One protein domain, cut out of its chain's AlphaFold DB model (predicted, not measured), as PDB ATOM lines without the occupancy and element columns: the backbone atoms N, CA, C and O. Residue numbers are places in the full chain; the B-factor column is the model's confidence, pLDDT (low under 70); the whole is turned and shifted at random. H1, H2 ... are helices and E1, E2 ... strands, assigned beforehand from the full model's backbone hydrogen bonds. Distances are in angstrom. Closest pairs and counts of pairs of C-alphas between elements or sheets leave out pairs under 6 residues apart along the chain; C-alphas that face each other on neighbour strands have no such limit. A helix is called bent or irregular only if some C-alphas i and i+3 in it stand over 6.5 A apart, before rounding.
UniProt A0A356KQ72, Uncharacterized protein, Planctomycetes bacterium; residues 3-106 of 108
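Overview. This is residues 3 to 106 of the 108 residues of an uncharacterized protein of Planctomycetes bacterium (UniProt A0A356KQ72). A small, twisted four-stranded sheet forms the core, with the long helix H1 over one face and the short helix H4 over the opposite face. H2 and H3 lie beyond one end of the strands, and the turn near residue 41, after H1, lies far from H3. The printed part has 104 residues, running E1 E2 H1 E3 H2 E4 H3 H4, in the mixed class, helices and strands. The sheet is mixed, in the order E1 E2 E3 E4. The whole is compact, with a radius of gyration of the C-alphas of 13.1 A and spans of 41 by 28 by 25 A.

Along the chain. Find C-alpha 3 at (12.037, 22.542, -21.723), where E1 begins, residues 3 to 6. E2 follows, residues 11 to 15, 12.7 A long. At C-alpha 22, (-0.208, 18.864, -29.244), you meet H1, residues 22 to 40, 27.6 A long; it is irregular, with C-alphas 23 and 26 7.2 A apart. Next come E3, residues 46 to 50, 12.8 A; H2, residues 57 to 63, 10.0 A; E4, residues 73 to 76, 10.2 A; and H3, residues 78 to 87, 14.2 A. H4, residues 100 to 105, ends at C-alpha 105, (15.660, 5.805, -14.680).

Arrangement. Start at the sheet, only just strongly twisted, its C-alphas up to 4.2 A off the best plane. E1 and E2 form an antiparallel hairpin; look for N 4 and O 13, 2.8 A apart. E2 and E3 are parallel, with N 14 and O 48 at 2.8 A, and so are E3 and E4, with N 76 and O 49 at 2.8 A. E2, H1, E3 and E3, H2, E4 are strand-helix-strand units, parallel neighbour strands with a helix between, each with a right-handed crossover. H1 is on the sheet at a height of 9.7 A, over E2 and E3; H4 is on the opposite face at 7.8 A, over E3. The closest C-alphas of E4 and H4, Ala 76 and Val 100, are 5.4 A apart. H1 touches H2 with residues 22 to 26 alone, at a steep tilt of 64 degrees; Pro 22 and Trp 60 have their closest C-alphas, 5.4 A apart. H3 is not on the sheet; it is close to H2 but not clearly touching, with the C-alphas of Gln 57 and Gly 81 7.6 A apart. Every O i to N i+4 pair is within hydrogen-bond range in H2, H3 and H4, and 13 of 15 in H1.

Size, cuts and confidence. The two C-alphas farthest apart, Gly 41 and Ala 87, are 40.6 A apart. The printed part has no cut, and H3 to H4 is the long link. Along it, residues 96 to 97 pair in parallel with residues 75 to 76 of E4. Look for low pLDDT, under 70, at residues 7 to 9, 64 to 71 and 90 to 94; the mean of the printed part is 78.6.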
ATOM      1  N   VAL A   3      11.002  23.581 -21.709       84.25
ATOM      2  CA  VAL A   3      12.037  22.542 -21.723       84.25
ATOM      3  C   VAL A   3      12.872  22.644 -20.459       84.25
ATOM      4  O   VAL A   3      13.507  23.666 -20.201       84.25
ATOM      5  N   GLU A   4      12.889  21.575 -19.672       87.81
ATOM      6  CA  GLU A   4      13.769  21.442 -18.522       87.81
ATOM      7  C   GLU A   4      14.968  20.566 -18.880       87.81
ATOM      8  O   GLU A   4      14.845  19.435 -19.355       87.81
ATOM      9  N   THR A   5      16.164  21.106 -18.654       78.88
ATOM     10  CA  THR A   5      17.413  20.369 -18.837       78.88
ATOM     11  C   THR A   5      17.772  19.659 -17.543       78.88
ATOM     12  O   THR A   5      17.916  20.306 -16.506       78.88
ATOM     13  N   ARG A   6      17.961  18.337 -17.608       76.56
ATOM     14  CA  ARG A   6      18.502  17.545 -16.501       76.56
ATOM     15  C   ARG A   6      19.953  17.172 -16.835       76.56
ATOM     16  O   ARG A   6      20.169  16.281 -17.655       76.56
ATOM     17  N   PRO A   7      20.949  17.889 -16.281       61.94
ATOM     18  CA  PRO A   7      22.351  17.709 -16.663       61.94
ATOM     19  C   PRO A   7      22.894  16.322 -16.294       61.94
ATOM     20  O   PRO A   7      23.721  15.791 -17.027       61.94
ATOM     21  N   ASP A   8      22.382  15.712 -15.224       65.19
ATOM     22  CA  ASP A   8      22.884  14.434 -14.704       65.19
ATOM     23  C   ASP A   8      22.459  13.215 -15.543       65.19
ATOM     24  O   ASP A   8      23.106  12.172 -15.495       65.19
ATOM     25  N   SER A   9      21.385  13.337 -16.329       62.00
ATOM     26  CA  SER A   9      20.793  12.237 -17.104       62.00
ATOM     27  C   SER A   9      20.912  12.408 -18.620       62.00
ATOM     28  O   SER A   9      20.405  11.572 -19.366       62.00
ATOM     29  N   LEU A  10      21.554  13.490 -19.091       72.81
ATOM     30  CA  LEU A  10      21.609  13.886 -20.511       72.81
ATOM     31  C   LEU A  10      20.224  13.926 -21.189       72.81
ATOM     32  O   LEU A  10      20.111  13.833 -22.411       72.81
ATOM     33  N   ALA A  11      19.163  14.080 -20.397       81.06
ATOM     34  CA  ALA A  11      17.791  14.057 -20.870       81.06
ATOM     35  C   ALA A  11      17.231  15.477 -21.011       81.06
ATOM     36  O   ALA A  11      17.569  16.401 -20.254       81.06
ATOM     37  N   ARG A  12      16.327  15.645 -21.976       86.44
ATOM     38  CA  ARG A  12      15.478  16.836 -22.095       86.44
ATOM     39  C   ARG A  12      14.067  16.482 -21.655       86.44
ATOM     40  O   ARG A  12      13.486  15.533 -22.174       86.44
ATOM     41  N   VAL A  13      13.530  17.234 -20.700       89.12
ATOM     42  CA  VAL A  13      12.149  17.075 -20.244       89.12
ATOM     43  C   VAL A  13      11.299  18.155 -20.901       89.12
ATOM     44  O   VAL A  13      11.510  19.343 -20.666       89.12
ATOM     45  N   LEU A  14      10.364  17.742 -21.745       88.69
ATOM     46  CA  LEU A  14       9.355  18.586 -22.363       88.69
ATOM     47  C   LEU A  14       8.139  18.643 -21.446       88.69
ATOM     48  O   LEU A  14       7.546  17.611 -21.140       88.69
ATOM     49  N   VAL A  15       7.763  19.843 -21.020       90.31
ATOM     50  CA  VAL A  15       6.611  20.088 -20.153       90.31
ATOM     51  C   VAL A  15       5.609  20.935 -20.938       90.31
ATOM     52  O   VAL A  15       5.851  22.133 -21.136       90.31
ATOM     53  N   PRO A  16       4.510  20.340 -21.431       86.31
ATOM     54  CA  PRO A  16       3.458  21.089 -22.092       86.31
ATOM     55  C   PRO A  16       2.761  22.055 -21.143       86.31
ATOM     56  O   PRO A  16       2.494  21.757 -19.978       86.31
ATOM     57  N   GLU A  17       2.431  23.216 -21.678       85.88
ATOM     58  CA  GLU A  17       1.672  24.269 -21.029       85.88
ATOM     59  C   GLU A  17       0.241  24.276 -21.577       85.88
ATOM     60  O   GLU A  17      -0.035  23.779 -22.668       85.88
ATOM     61  N   ALA A  18      -0.699  24.867 -20.838       78.44
ATOM     62  CA  ALA A  18      -2.113  24.874 -21.230       78.44
ATOM     63  C   ALA A  18      -2.387  25.562 -22.584       78.44
ATOM     64  O   ALA A  18      -3.429  25.326 -23.188       78.44
ATOM     65  N   SER A  19      -1.477  26.426 -23.040       82.25
ATOM     66  CA  SER A  19      -1.556  27.123 -24.325       82.25
ATOM     67  C   SER A  19      -0.895  26.377 -25.486       82.25
ATOM     68  O   SER A  19      -0.948  26.874 -26.608       82.25
ATOM     69  N   ASP A  20      -0.228  25.250 -25.234       84.75
ATOM     70  CA  ASP A  20       0.486  24.520 -26.278       84.75
ATOM     71  C   ASP A  20      -0.444  23.669 -27.134       84.75
ATOM     72  O   ASP A  20      -1.397  23.064 -26.643       84.75
ATOM     73  N   ASP A  21      -0.111  23.580 -28.419       86.00
ATOM     74  CA  ASP A  21      -0.777  22.689 -29.360       86.00
ATOM     75  C   ASP A  21      -0.058  21.326 -29.395       86.00
ATOM     76  O   ASP A  21       1.130  21.277 -29.742       86.00
ATOM     77  N   PRO A  22      -0.748  20.210 -29.083       83.19
ATOM     78  CA  PRO A  22      -0.208  18.864 -29.244       83.19
ATOM     79  C   PRO A  22       0.314  18.568 -30.654       83.19
ATOM     80  O   PRO A  22       1.225  17.756 -30.796       83.19
ATOM     81  N   ALA A  23      -0.230  19.212 -31.693       85.31
ATOM     82  CA  ALA A  23       0.220  19.025 -33.072       85.31
ATOM     83  C   ALA A  23       1.680  19.457 -33.292       85.31
ATOM     84  O   ALA A  23       2.342  18.920 -34.173       85.31
ATOM     85  N   ASN A  24       2.200  20.360 -32.455       85.69
ATOM     86  CA  ASN A  24       3.573  20.862 -32.543       85.69
ATOM     87  C   ASN A  24       4.577  20.014 -31.743       85.69
ATOM     88  O   ASN A  24       5.744  20.384 -31.632       85.69
ATOM     89  N   LEU A  25       4.144  18.904 -31.131       83.19
ATOM     90  CA  LEU A  25       5.018  18.072 -30.301       83.19
ATOM     91  C   LEU A  25       6.192  17.489 -31.098       83.19
ATOM     92  O   LEU A  25       7.311  17.463 -30.593       83.19
ATOM     93  N   GLU A  26       5.943  17.023 -32.324       81.19
ATOM     94  CA  GLU A  26       6.986  16.451 -33.181       81.19
ATOM     95  C   GLU A  26       8.053  17.496 -33.529       81.19
ATOM     96  O   GLU A  26       9.243  17.245 -33.342       81.19
ATOM     97  N   ASP A  27       7.625  18.696 -33.928       84.50
ATOM     98  CA  ASP A  27       8.519  19.821 -34.209       84.50
ATOM     99  C   ASP A  27       9.327  20.212 -32.966       84.50
ATOM    100  O   ASP A  27      10.545  20.349 -33.037       84.50
ATOM    101  N   ALA A  28       8.685  20.287 -31.795       85.75
ATOM    102  CA  ALA A  28       9.372  20.592 -30.543       85.75
ATOM    103  C   ALA A  28      10.445  19.543 -30.191       85.75
ATOM    104  O   ALA A  28      11.536  19.898 -29.745       85.75
ATOM    105  N   ILE A  29      10.168  18.252 -30.404       83.12
ATOM    106  CA  ILE A  29      11.151  17.178 -30.194       83.12
ATOM    107  C   ILE A  29      12.310  17.310 -31.189       83.12
ATOM    108  O   ILE A  29      13.474  17.188 -30.789       83.12
ATOM    109  N   HIS A  30      12.017  17.567 -32.466       83.75
ATOM    110  CA  HIS A  30      13.035  17.741 -33.501       83.75
ATOM    111  C   HIS A  30      13.938  18.945 -33.228       83.75
ATOM    112  O   HIS A  30      15.162  18.799 -33.275       83.75
ATOM    113  N   ASP A  31      13.358  20.092 -32.879       86.31
ATOM    114  CA  ASP A  31      14.087  21.312 -32.536       86.31
ATOM    115  C   ASP A  31      15.019  21.080 -31.342       86.31
ATOM    116  O   ASP A  31      16.187  21.478 -31.360       86.31
ATOM    117  N   GLU A  32      14.552  20.360 -30.320       85.75
ATOM    118  CA  GLU A  32      15.378  20.013 -29.166       85.75
ATOM    119  C   GLU A  32      16.521  19.060 -29.500       85.75
ATOM    120  O   GLU A  32      17.652  19.252 -29.036       85.75
ATOM    121  N   CYS A  33      16.257  18.049 -30.326       83.56
ATOM    122  CA  CYS A  33      17.285  17.129 -30.798       83.56
ATOM    123  C   CYS A  33      18.347  17.855 -31.633       83.56
ATOM    124  O   CYS A  33      19.545  17.617 -31.448       83.56
ATOM    125  N   ALA A  34      17.924  18.751 -32.529       85.75
ATOM    126  CA  ALA A  34      18.814  19.562 -33.351       85.75
ATOM    127  C   ALA A  34      19.677  20.478 -32.476       85.75
ATOM    128  O   ALA A  34      20.906  20.441 -32.563       85.75
ATOM    129  N   ARG A  35      19.051  21.203 -31.544       86.12
ATOM    130  CA  ARG A  35      19.733  22.099 -30.605       86.12
ATOM    131  C   ARG A  35      20.755  21.373 -29.733       86.12
ATOM    132  O   ARG A  35      21.861  21.872 -29.537       86.12
ATOM    133  N   TYR A  36      20.418  20.193 -29.211       84.69
ATOM    134  CA  TYR A  36      21.363  19.389 -28.431       84.69
ATOM    135  C   TYR A  36      22.576  18.971 -29.270       84.69
ATOM    136  O   TYR A  36      23.717  19.064 -28.807       84.69
ATOM    137  N   ARG A  37      22.341  18.557 -30.519       85.56
ATOM    138  CA  ARG A  37      23.402  18.156 -31.445       85.56
ATOM    139  C   ARG A  37      24.317  19.317 -31.818       85.56
ATOM    140  O   ARG A  37      25.523  19.119 -31.903       85.56
ATOM    141  N   GLU A  38      23.780  20.516 -32.001       87.88
ATOM    142  CA  GLU A  38      24.584  21.722 -32.239       87.88
ATOM    143  C   GLU A  38      25.475  22.072 -31.039       87.88
ATOM    144  O   GLU A  38      26.611  22.503 -31.218       87.88
ATOM    145  N   GLN A  39      24.984  21.855 -29.816       86.44
ATOM    146  CA  GLN A  39      25.710  22.175 -28.583       86.44
ATOM    147  C   GLN A  39      26.795  21.153 -28.229       86.44
ATOM    148  O   GLN A  39      27.834  21.526 -27.686       86.44
ATOM    149  N   THR A  40      26.544  19.868 -28.487       84.44
ATOM    150  CA  THR A  40      27.379  18.762 -27.982       84.44
ATOM    151  C   THR A  40      28.071  17.959 -29.080       84.44
ATOM    152  O   THR A  40      29.044  17.263 -28.810       84.44
ATOM    153  N   GLY A  41      27.585  18.037 -30.322       85.69
ATOM    154  CA  GLY A  41      27.984  17.154 -31.418       85.69
ATOM    155  C   GLY A  41      27.354  15.755 -31.361       85.69
ATOM    156  O   GLY A  41      27.543  14.972 -32.293       85.69
ATOM    157  N   GLU A  42      26.587  15.437 -30.315       83.75
ATOM    158  CA  GLU A  42      26.034  14.103 -30.064       83.75
ATOM    159  C   GLU A  42      24.524  14.025 -30.337       83.75
ATOM    160  O   GLU A  42      23.821  15.034 -30.425       83.75
ATOM    161  N   ARG A  43      23.996  12.801 -30.482       80.81
ATOM    162  CA  ARG A  43      22.543  12.574 -30.525       80.81
ATOM    163  C   ARG A  43      21.993  12.652 -29.105       80.81
ATOM    164  O   ARG A  43      22.558  12.036 -28.206       80.81
ATOM    165  N   LEU A  44      20.867  13.341 -28.928       79.19
ATOM    166  CA  LEU A  44      20.174  13.378 -27.646       79.19
ATOM    167  C   LEU A  44      19.745  11.949 -27.250       79.19
ATOM    168  O   LEU A  44      18.986  11.317 -27.999       79.19
ATOM    169  N   PRO A  45      20.230  11.417 -26.113       79.56
ATOM    170  CA  PRO A  45      19.970  10.032 -25.742       79.56
ATOM    171  C   PRO A  45      18.524   9.823 -25.296       79.56
ATOM    172  O   PRO A  45      17.985   8.738 -25.495       79.56
ATOM    173  N   GLN A  46      17.891  10.847 -24.714       83.94
ATOM    174  CA  GLN A  46      16.564  10.710 -24.130       83.94
ATOM    175  C   GLN A  46      15.761  12.016 -24.133       83.94
ATOM    176  O   GLN A  46      16.255  13.080 -23.745       83.94
ATOM    177  N   VAL A  47      14.481  11.893 -24.483       85.12
ATOM    178  CA  VAL A  47      13.452  12.922 -24.318       85.12
ATOM    179  C   VAL A  47      12.366  12.375 -23.400       85.12
ATOM    180  O   VAL A  47      11.884  11.261 -23.595       85.12
ATOM    181  N   VAL A  48      11.972  13.149 -22.393       87.12
ATOM    182  CA  VAL A  48      10.841  12.825 -21.519       87.12
ATOM    183  C   VAL A  48       9.735  13.837 -21.753       87.12
ATOM    184  O   VAL A  48       9.960  15.026 -21.575       87.12
ATOM    185  N   LEU A  49       8.540  13.384 -22.109       87.44
ATOM    186  CA  LEU A  49       7.345  14.221 -22.152       87.44
ATOM    187  C   LEU A  49       6.602  14.119 -20.816       87.44
ATOM    188  O   LEU A  49       6.089  13.054 -20.478       87.44
ATOM    189  N   ASP A  50       6.541  15.214 -20.062       89.19
ATOM    190  CA  ASP A  50       5.838  15.295 -18.782       89.19
ATOM    191  C   ASP A  50       4.400  15.797 -18.961       89.19
ATOM    192  O   ASP A  50       4.134  16.992 -19.045       89.19
ATOM    193  N   LEU A  51       3.457  14.860 -18.990       86.81
ATOM    194  CA  LEU A  51       2.016  15.112 -19.059       86.81
ATOM    195  C   LEU A  51       1.339  15.090 -17.682       86.81
ATOM    196  O   LEU A  51       0.106  15.125 -17.607       86.81
ATOM    197  N   SER A  52       2.103  15.013 -16.588       82.50
ATOM    198  CA  SER A  52       1.544  14.905 -15.234       82.50
ATOM    199  C   SER A  52       0.692  16.118 -14.839       82.50
ATOM    200  O   SER A  52      -0.288  15.968 -14.108       82.50
ATOM    201  N   GLY A  53       1.030  17.299 -15.366       78.56
ATOM    202  CA  GLY A  53       0.309  18.555 -15.143       78.56
ATOM    203  C   GLY A  53      -0.810  18.852 -16.146       78.56
ATOM    204  O   GLY A  53      -1.531  19.834 -15.970       78.56
ATOM    205  N   VAL A  54      -0.978  18.035 -17.191       79.19
ATOM    206  CA  VAL A  54      -1.945  18.304 -18.262       79.19
ATOM    207  C   VAL A  54      -3.299  17.688 -17.917       79.19
ATOM    208  O   VAL A  54      -3.416  16.487 -17.672       79.19
ATOM    209  N   SER A  55      -4.347  18.511 -17.928       72.81
ATOM    210  CA  SER A  55      -5.725  18.093 -17.647       72.81
ATOM    211  C   SER A  55      -6.304  17.178 -18.733       72.81
ATOM    212  O   SER A  55      -7.001  16.215 -18.410       72.81
ATOM    213  N   GLU A  56      -5.993  17.431 -20.007       77.56
ATOM    214  CA  GLU A  56      -6.438  16.622 -21.148       77.56
ATOM    215  C   GLU A  56      -5.280  15.831 -21.766       77.56
ATOM    216  O   GLU A  56      -4.646  16.249 -22.728       77.56
ATOM    217  N   GLN A  57      -5.009  14.641 -21.227       73.94
ATOM    218  CA  GLN A  57      -3.899  13.801 -21.698       73.94
ATOM    219  C   GLN A  57      -4.168  13.146 -23.066       73.94
ATOM    220  O   GLN A  57      -3.232  12.771 -23.761       73.94
ATOM    221  N   GLY A  58      -5.431  13.009 -23.485       74.88
ATOM    222  CA  GLY A  58      -5.824  12.273 -24.696       74.88
ATOM    223  C   GLY A  58      -5.174  12.765 -26.002       74.88
ATOM    224  O   GLY A  58      -4.589  11.945 -26.712       74.88
ATOM    225  N   PRO A  59      -5.254  14.065 -26.342       79.19
ATOM    226  CA  PRO A  59      -4.595  14.622 -27.524       79.19
ATOM    227  C   PRO A  59      -3.072  14.443 -27.501       79.19
ATOM    228  O   PRO A  59      -2.490  14.017 -28.496       79.19
ATOM    229  N   TRP A  60      -2.443  14.673 -26.347       78.88
ATOM    230  CA  TRP A  60      -1.000  14.514 -26.162       78.88
ATOM    231  C   TRP A  60      -0.540  13.066 -26.292       78.88
ATOM    232  O   TRP A  60       0.478  12.809 -26.918       78.88
ATOM    233  N   LEU A  61      -1.312  12.108 -25.776       75.44
ATOM    234  CA  LEU A  61      -1.042  10.678 -25.943       75.44
ATOM    235  C   LEU A  61      -1.081  10.247 -27.413       75.44
ATOM    236  O   LEU A  61      -0.323   9.370 -27.814       75.44
ATOM    237  N   ARG A  62      -1.964  10.848 -28.220       75.19
ATOM    238  CA  ARG A  62      -2.028  10.588 -29.665       75.19
ATOM    239  C   ARG A  62      -0.860  11.230 -30.405       75.19
ATOM    240  O   ARG A  62      -0.294  10.592 -31.281       75.19
ATOM    241  N   ALA A  63      -0.509  12.463 -30.047       74.56
ATOM    242  CA  ALA A  63       0.603  13.189 -30.652       74.56
ATOM    243  C   ALA A  63       1.962  12.563 -30.310       74.56
ATOM    244  O   ALA A  63       2.810  12.413 -31.180       74.56
ATOM    245  N   ALA A  64       2.146  12.127 -29.060       69.94
ATOM    246  CA  ALA A  64       3.345  11.423 -28.605       69.94
ATOM    247  C   ALA A  64       3.500  10.046 -29.250       69.94
ATOM    248  O   ALA A  64       4.516   9.387 -29.038       69.94
ATOM    249  N   GLY A  65       2.484   9.614 -30.006       59.94
ATOM    250  CA  GLY A  65       2.448   8.330 -30.645       59.94
ATOM    251  C   GLY A  65       2.564   8.319 -32.164       59.94
ATOM    252  O   GLY A  65       1.596   7.933 -32.827       59.94
ATOM    253  N   PRO A  66       3.725   8.688 -32.737       54.09
ATOM    254  CA  PRO A  66       3.957   8.534 -34.166       54.09
ATOM    255  C   PRO A  66       3.879   7.057 -34.593       54.09
ATOM    256  O   PRO A  66       4.117   6.137 -33.813       54.09
ATOM    257  N   GLN A  67       3.585   6.815 -35.876       53.88
ATOM    258  CA  GLN A  67       3.536   5.468 -36.476       53.88
ATOM    259  C   GLN A  67       4.842   4.663 -36.325       53.88
ATOM    260  O   GLN A  67       4.829   3.443 -36.496       53.88
ATOM    261  N   GLN A  68       5.957   5.328 -36.017       51.66
ATOM    262  CA  GLN A  68       7.222   4.714 -35.637       51.66
ATOM    263  C   GLN A  68       7.680   5.327 -34.313       51.66
ATOM    264  O   GLN A  68       7.962   6.523 -34.291       51.66
ATOM    265  N   PRO A  69       7.755   4.554 -33.218       53.31
ATOM    266  CA  PRO A  69       8.232   5.080 -31.951       53.31
ATOM    267  C   PRO A  69       9.698   5.498 -32.100       53.31
ATOM    268  O   PRO A  69      10.564   4.659 -32.367       53.31
ATOM    269  N   ASP A  70       9.987   6.790 -31.926       59.75
ATOM    270  CA  ASP A  70      11.364   7.216 -31.703       59.75
ATOM    271  C   ASP A  70      11.806   6.591 -30.377       59.75
ATOM    272  O   ASP A  70      11.199   6.808 -29.326       59.75
ATOM    273  N   THR A  71      12.835   5.748 -30.437       60.38
ATOM    274  CA  THR A  71      13.248   4.855 -29.339       60.38
ATOM    275  C   THR A  71      13.723   5.627 -28.103       60.38
ATOM    276  O   THR A  71      13.926   5.047 -27.039       60.38
ATOM    277  N   ASN A  72      13.886   6.942 -28.244       75.12
ATOM    278  CA  ASN A  72      14.399   7.844 -27.229       75.12
ATOM    279  C   ASN A  72      13.293   8.647 -26.517       75.12
ATOM    280  O   ASN A  72      13.616   9.382 -25.578       75.12
ATOM    281  N   LEU A  73      12.020   8.539 -26.930       77.31
ATOM    282  CA  LEU A  73      10.899   9.248 -26.305       77.31
ATOM    283  C   LEU A  73      10.266   8.408 -25.187       77.31
ATOM    284  O   LEU A  73       9.759   7.312 -25.415       77.31
ATOM    285  N   ARG A  74      10.243   8.959 -23.974       83.19
ATOM    286  CA  ARG A  74       9.541   8.398 -22.813       83.19
ATOM    287  C   ARG A  74       8.459   9.360 -22.350       83.19
ATOM    288  O   ARG A  74       8.635  10.572 -22.435       83.19
ATOM    289  N   VAL A  75       7.352   8.839 -21.831       83.56
ATOM    290  CA  VAL A  75       6.208   9.677 -21.450       83.56
ATOM    291  C   VAL A  75       5.857   9.465 -19.980       83.56
ATOM    292  O   VAL A  75       5.533   8.355 -19.555       83.56
ATOM    293  N   ALA A  76       5.899  10.547 -19.205       86.69
ATOM    294  CA  ALA A  76       5.455  10.595 -17.821       86.69
ATOM    295  C   ALA A  76       4.011  11.113 -17.766       86.69
ATOM    296  O   ALA A  76       3.722  12.212 -18.222       86.69
ATOM    297  N   LEU A  77       3.084  10.325 -17.219       80.06
ATOM    298  CA  LEU A  77       1.644  10.641 -17.238       80.06
ATOM    299  C   LEU A  77       1.102  11.154 -15.899       80.06
ATOM    300  O   LEU A  77      -0.093  11.438 -15.771       80.06
ATOM    301  N   GLY A  78       1.948  11.207 -14.871       77.00
ATOM    302  CA  GLY A  78       1.488  11.289 -13.491       77.00
ATOM    303  C   GLY A  78       0.799   9.991 -13.045       77.00
ATOM    304  O   GLY A  78       0.322   9.184 -13.849       77.00
ATOM    305  N   GLN A  79       0.688   9.787 -11.733       78.94
ATOM    306  CA  GLN A  79       0.205   8.525 -11.159       78.94
ATOM    307  C   GLN A  79      -1.193   8.116 -11.664       78.94
ATOM    308  O   GLN A  79      -1.429   6.954 -11.998       78.94
ATOM    309  N   LYS A  80      -2.126   9.072 -11.768       76.25
ATOM    310  CA  LYS A  80      -3.500   8.818 -12.231       76.25
ATOM    311  C   LYS A  80      -3.561   8.487 -13.728       76.25
ATOM    312  O   LYS A  80      -4.278   7.562 -14.117       76.25
ATOM    313  N   GLY A  81      -2.810   9.221 -14.551       76.31
ATOM    314  CA  GLY A  81      -2.719   8.978 -15.991       76.31
ATOM    315  C   GLY A  81      -2.082   7.625 -16.290       76.31
ATOM    316  O   GLY A  81      -2.628   6.840 -17.060       76.31
ATOM    317  N   TYR A  82      -1.005   7.289 -15.577       79.62
ATOM    318  CA  TYR A  82      -0.305   6.013 -15.699       79.62
ATOM    319  C   TYR A  82      -1.194   4.806 -15.367       79.62
ATOM    320  O   TYR A  82      -1.273   3.853 -16.143       79.62
ATOM    321  N   LEU A  83      -1.929   4.856 -14.249       78.69
ATOM    322  CA  LEU A  83      -2.883   3.798 -13.890       78.69
ATOM    323  C   LEU A  83      -3.985   3.637 -14.946       78.69
ATOM    324  O   LEU A  83      -4.377   2.514 -15.260       78.69
ATOM    325  N   THR A  84      -4.449   4.749 -15.522       75.50
ATOM    326  CA  THR A  84      -5.470   4.747 -16.577       75.50
ATOM    327  C   THR A  84      -4.930   4.140 -17.873       75.50
ATOM    328  O   THR A  84      -5.561   3.251 -18.439       75.50
ATOM    329  N   ALA A  85      -3.737   4.546 -18.312       75.75
ATOM    330  CA  ALA A  85      -3.084   4.002 -19.502       75.75
ATOM    331  C   ALA A  85      -2.836   2.490 -19.381       75.75
ATOM    332  O   ALA A  85      -3.100   1.737 -20.320       75.75
ATOM    333  N   ARG A  86      -2.415   2.029 -18.195       77.38
ATOM    334  CA  ARG A  86      -2.226   0.604 -17.897       77.38
ATOM    335  C   ARG A  86      -3.544  -0.172 -17.892       77.38
ATOM    336  O   ARG A  86      -3.603  -1.274 -18.429       77.38
ATOM    337  N   ALA A  87      -4.610   0.392 -17.322       77.31
ATOM    338  CA  ALA A  87      -5.938  -0.226 -17.344       77.31
ATOM    339  C   ALA A  87      -6.488  -0.371 -18.774       77.31
ATOM    340  O   ALA A  87      -7.151  -1.359 -19.085       77.31
ATOM    341  N   LEU A  88      -6.168   0.588 -19.647       73.25
ATOM    342  CA  LEU A  88      -6.555   0.602 -21.057       73.25
ATOM    343  C   LEU A  88      -5.610  -0.193 -21.975       73.25
ATOM    344  O   LEU A  88      -5.860  -0.247 -23.177       73.25
ATOM    345  N   ARG A  89      -4.558  -0.823 -21.429       71.31
ATOM    346  CA  ARG A  89      -3.528  -1.561 -22.184       71.31
ATOM    347  C   ARG A  89      -2.904  -0.754 -23.329       71.31
ATOM    348  O   ARG A  89      -2.720  -1.243 -24.442       71.31
ATOM    349  N   LEU A  90      -2.602   0.516 -23.056       67.44
ATOM    350  CA  LEU A  90      -1.894   1.386 -24.004       67.44
ATOM    351  C   LEU A  90      -0.381   1.091 -24.052       67.44
ATOM    352  O   LEU A  90       0.353   1.734 -24.793       67.44
ATOM    353  N   ASP A  91       0.097   0.130 -23.262       64.06
ATOM    354  CA  ASP A  91       1.488  -0.306 -23.076       64.06
ATOM    355  C   ASP A  91       2.118  -0.990 -24.299       64.06
ATOM    356  O   ASP A  91       3.323  -1.205 -24.331       64.06
ATOM    357  N   ALA A  92       1.332  -1.301 -25.331       56.91
ATOM    358  CA  ALA A  92       1.814  -2.030 -26.504       56.91
ATOM    359  C   ALA A  92       2.709  -1.208 -27.454       56.91
ATOM    360  O   ALA A  92       3.311  -1.790 -28.354       56.91
ATOM    361  N   VAL A  93       2.771   0.121 -27.297       58.38
ATOM    362  CA  VAL A  93       3.460   1.005 -28.259       58.38
ATOM    363  C   VAL A  93       4.433   1.990 -27.594       58.38
ATOM    364  O   VAL A  93       5.399   2.395 -28.233       58.38
ATOM    365  N   TYR A  94       4.244   2.323 -26.312       66.25
ATOM    366  CA  TYR A  94       5.078   3.301 -25.603       66.25
ATOM    367  C   TYR A  94       5.430   2.831 -24.195       66.25
ATOM    368  O   TYR A  94       4.625   2.195 -23.510       66.25
ATOM    369  N   GLU A  95       6.621   3.212 -23.740       73.69
ATOM    370  CA  GLU A  95       7.001   3.088 -22.341       73.69
ATOM    371  C   GLU A  95       6.399   4.250 -21.543       73.69
ATOM    372  O   GLU A  95       6.854   5.397 -21.604       73.69
ATOM    373  N   TRP A  96       5.338   3.937 -20.805       80.62
ATOM    374  CA  TRP A  96       4.682   4.869 -19.898       80.62
ATOM    375  C   TRP A  96       5.327   4.825 -18.523       80.62
ATOM    376  O   TRP A  96       5.627   3.748 -18.003       80.62
ATOM    377  N   TYR A  97       5.424   5.988 -17.889       85.88
ATOM    378  CA  TYR A  97       5.995   6.118 -16.558       85.88
ATOM    379  C   TYR A  97       5.062   6.900 -15.621       85.88
ATOM    380  O   TYR A  97       4.331   7.794 -16.067       85.88
ATOM    381  N   PRO A  98       5.052   6.561 -14.317       85.25
ATOM    382  CA  PRO A  98       4.219   7.239 -13.327       85.25
ATOM    383  C   PRO A  98       4.653   8.686 -13.063       85.25
ATOM    384  O   PRO A  98       3.817   9.501 -12.683       85.25
ATOM    385  N   ASP A  99       5.926   9.008 -13.286       87.44
ATOM    386  CA  ASP A  99       6.526  10.325 -13.086       87.44
ATOM    387  C   ASP A  99       7.809  10.473 -13.928       87.44
ATOM    388  O   ASP A  99       8.249   9.534 -14.603       87.44
ATOM    389  N   VAL A 100       8.382  11.682 -13.924       88.06
ATOM    390  CA  VAL A 100       9.591  12.024 -14.686       88.06
ATOM    391  C   VAL A 100      10.813  11.249 -14.189       88.06
ATOM    392  O   VAL A 100      11.612  10.813 -15.007       88.06
ATOM    393  N   GLU A 101      10.956  11.021 -12.883       87.44
ATOM    394  CA  GLU A 101      12.100  10.289 -12.315       87.44
ATOM    395  C   GLU A 101      12.111   8.826 -12.769       87.44
ATOM    396  O   GLU A 101      13.130   8.310 -13.229       87.44
ATOM    397  N   ALA A 102      10.958   8.160 -12.727       85.25
ATOM    398  CA  ALA A 102      10.791   6.817 -13.257       85.25
ATOM    399  C   ALA A 102      11.069   6.784 -14.768       85.25
ATOM    400  O   ALA A 102      11.734   5.862 -15.244       85.25
ATOM    401  N   ALA A 103      10.625   7.805 -15.512       85.19
ATOM    402  CA  ALA A 103      10.927   7.937 -16.934       85.19
ATOM    403  C   ALA A 103      12.426   8.105 -17.188       85.19
ATOM    404  O   ALA A 103      12.950   7.510 -18.122       85.19
ATOM    405  N   LEU A 104      13.151   8.862 -16.369       84.56
ATOM    406  CA  LEU A 104      14.600   9.032 -16.492       84.56
ATOM    407  C   LEU A 104      15.355   7.729 -16.195       84.56
ATOM    408  O   LEU A 104      16.209   7.321 -16.980       84.56
ATOM    409  N   ASN A 105      14.970   7.016 -15.138       82.81
ATOM    410  CA  ASN A 105      15.660   5.805 -14.680       82.81
ATOM    411  C   ASN A 105      15.251   4.513 -15.416       82.81
ATOM    412  O   ASN A 105      15.806   3.446 -15.148       82.81
ATOM    413  N   GLY A 106      14.290   4.583 -16.343       71.94
ATOM    414  CA  GLY A 106      13.787   3.412 -17.071       71.94
ATOM    415  C   GLY A 106      12.935   2.481 -16.201       71.94
ATOM    416  O   GLY A 106      12.921   1.273 -16.418       71.94
TER     417      GLY A 106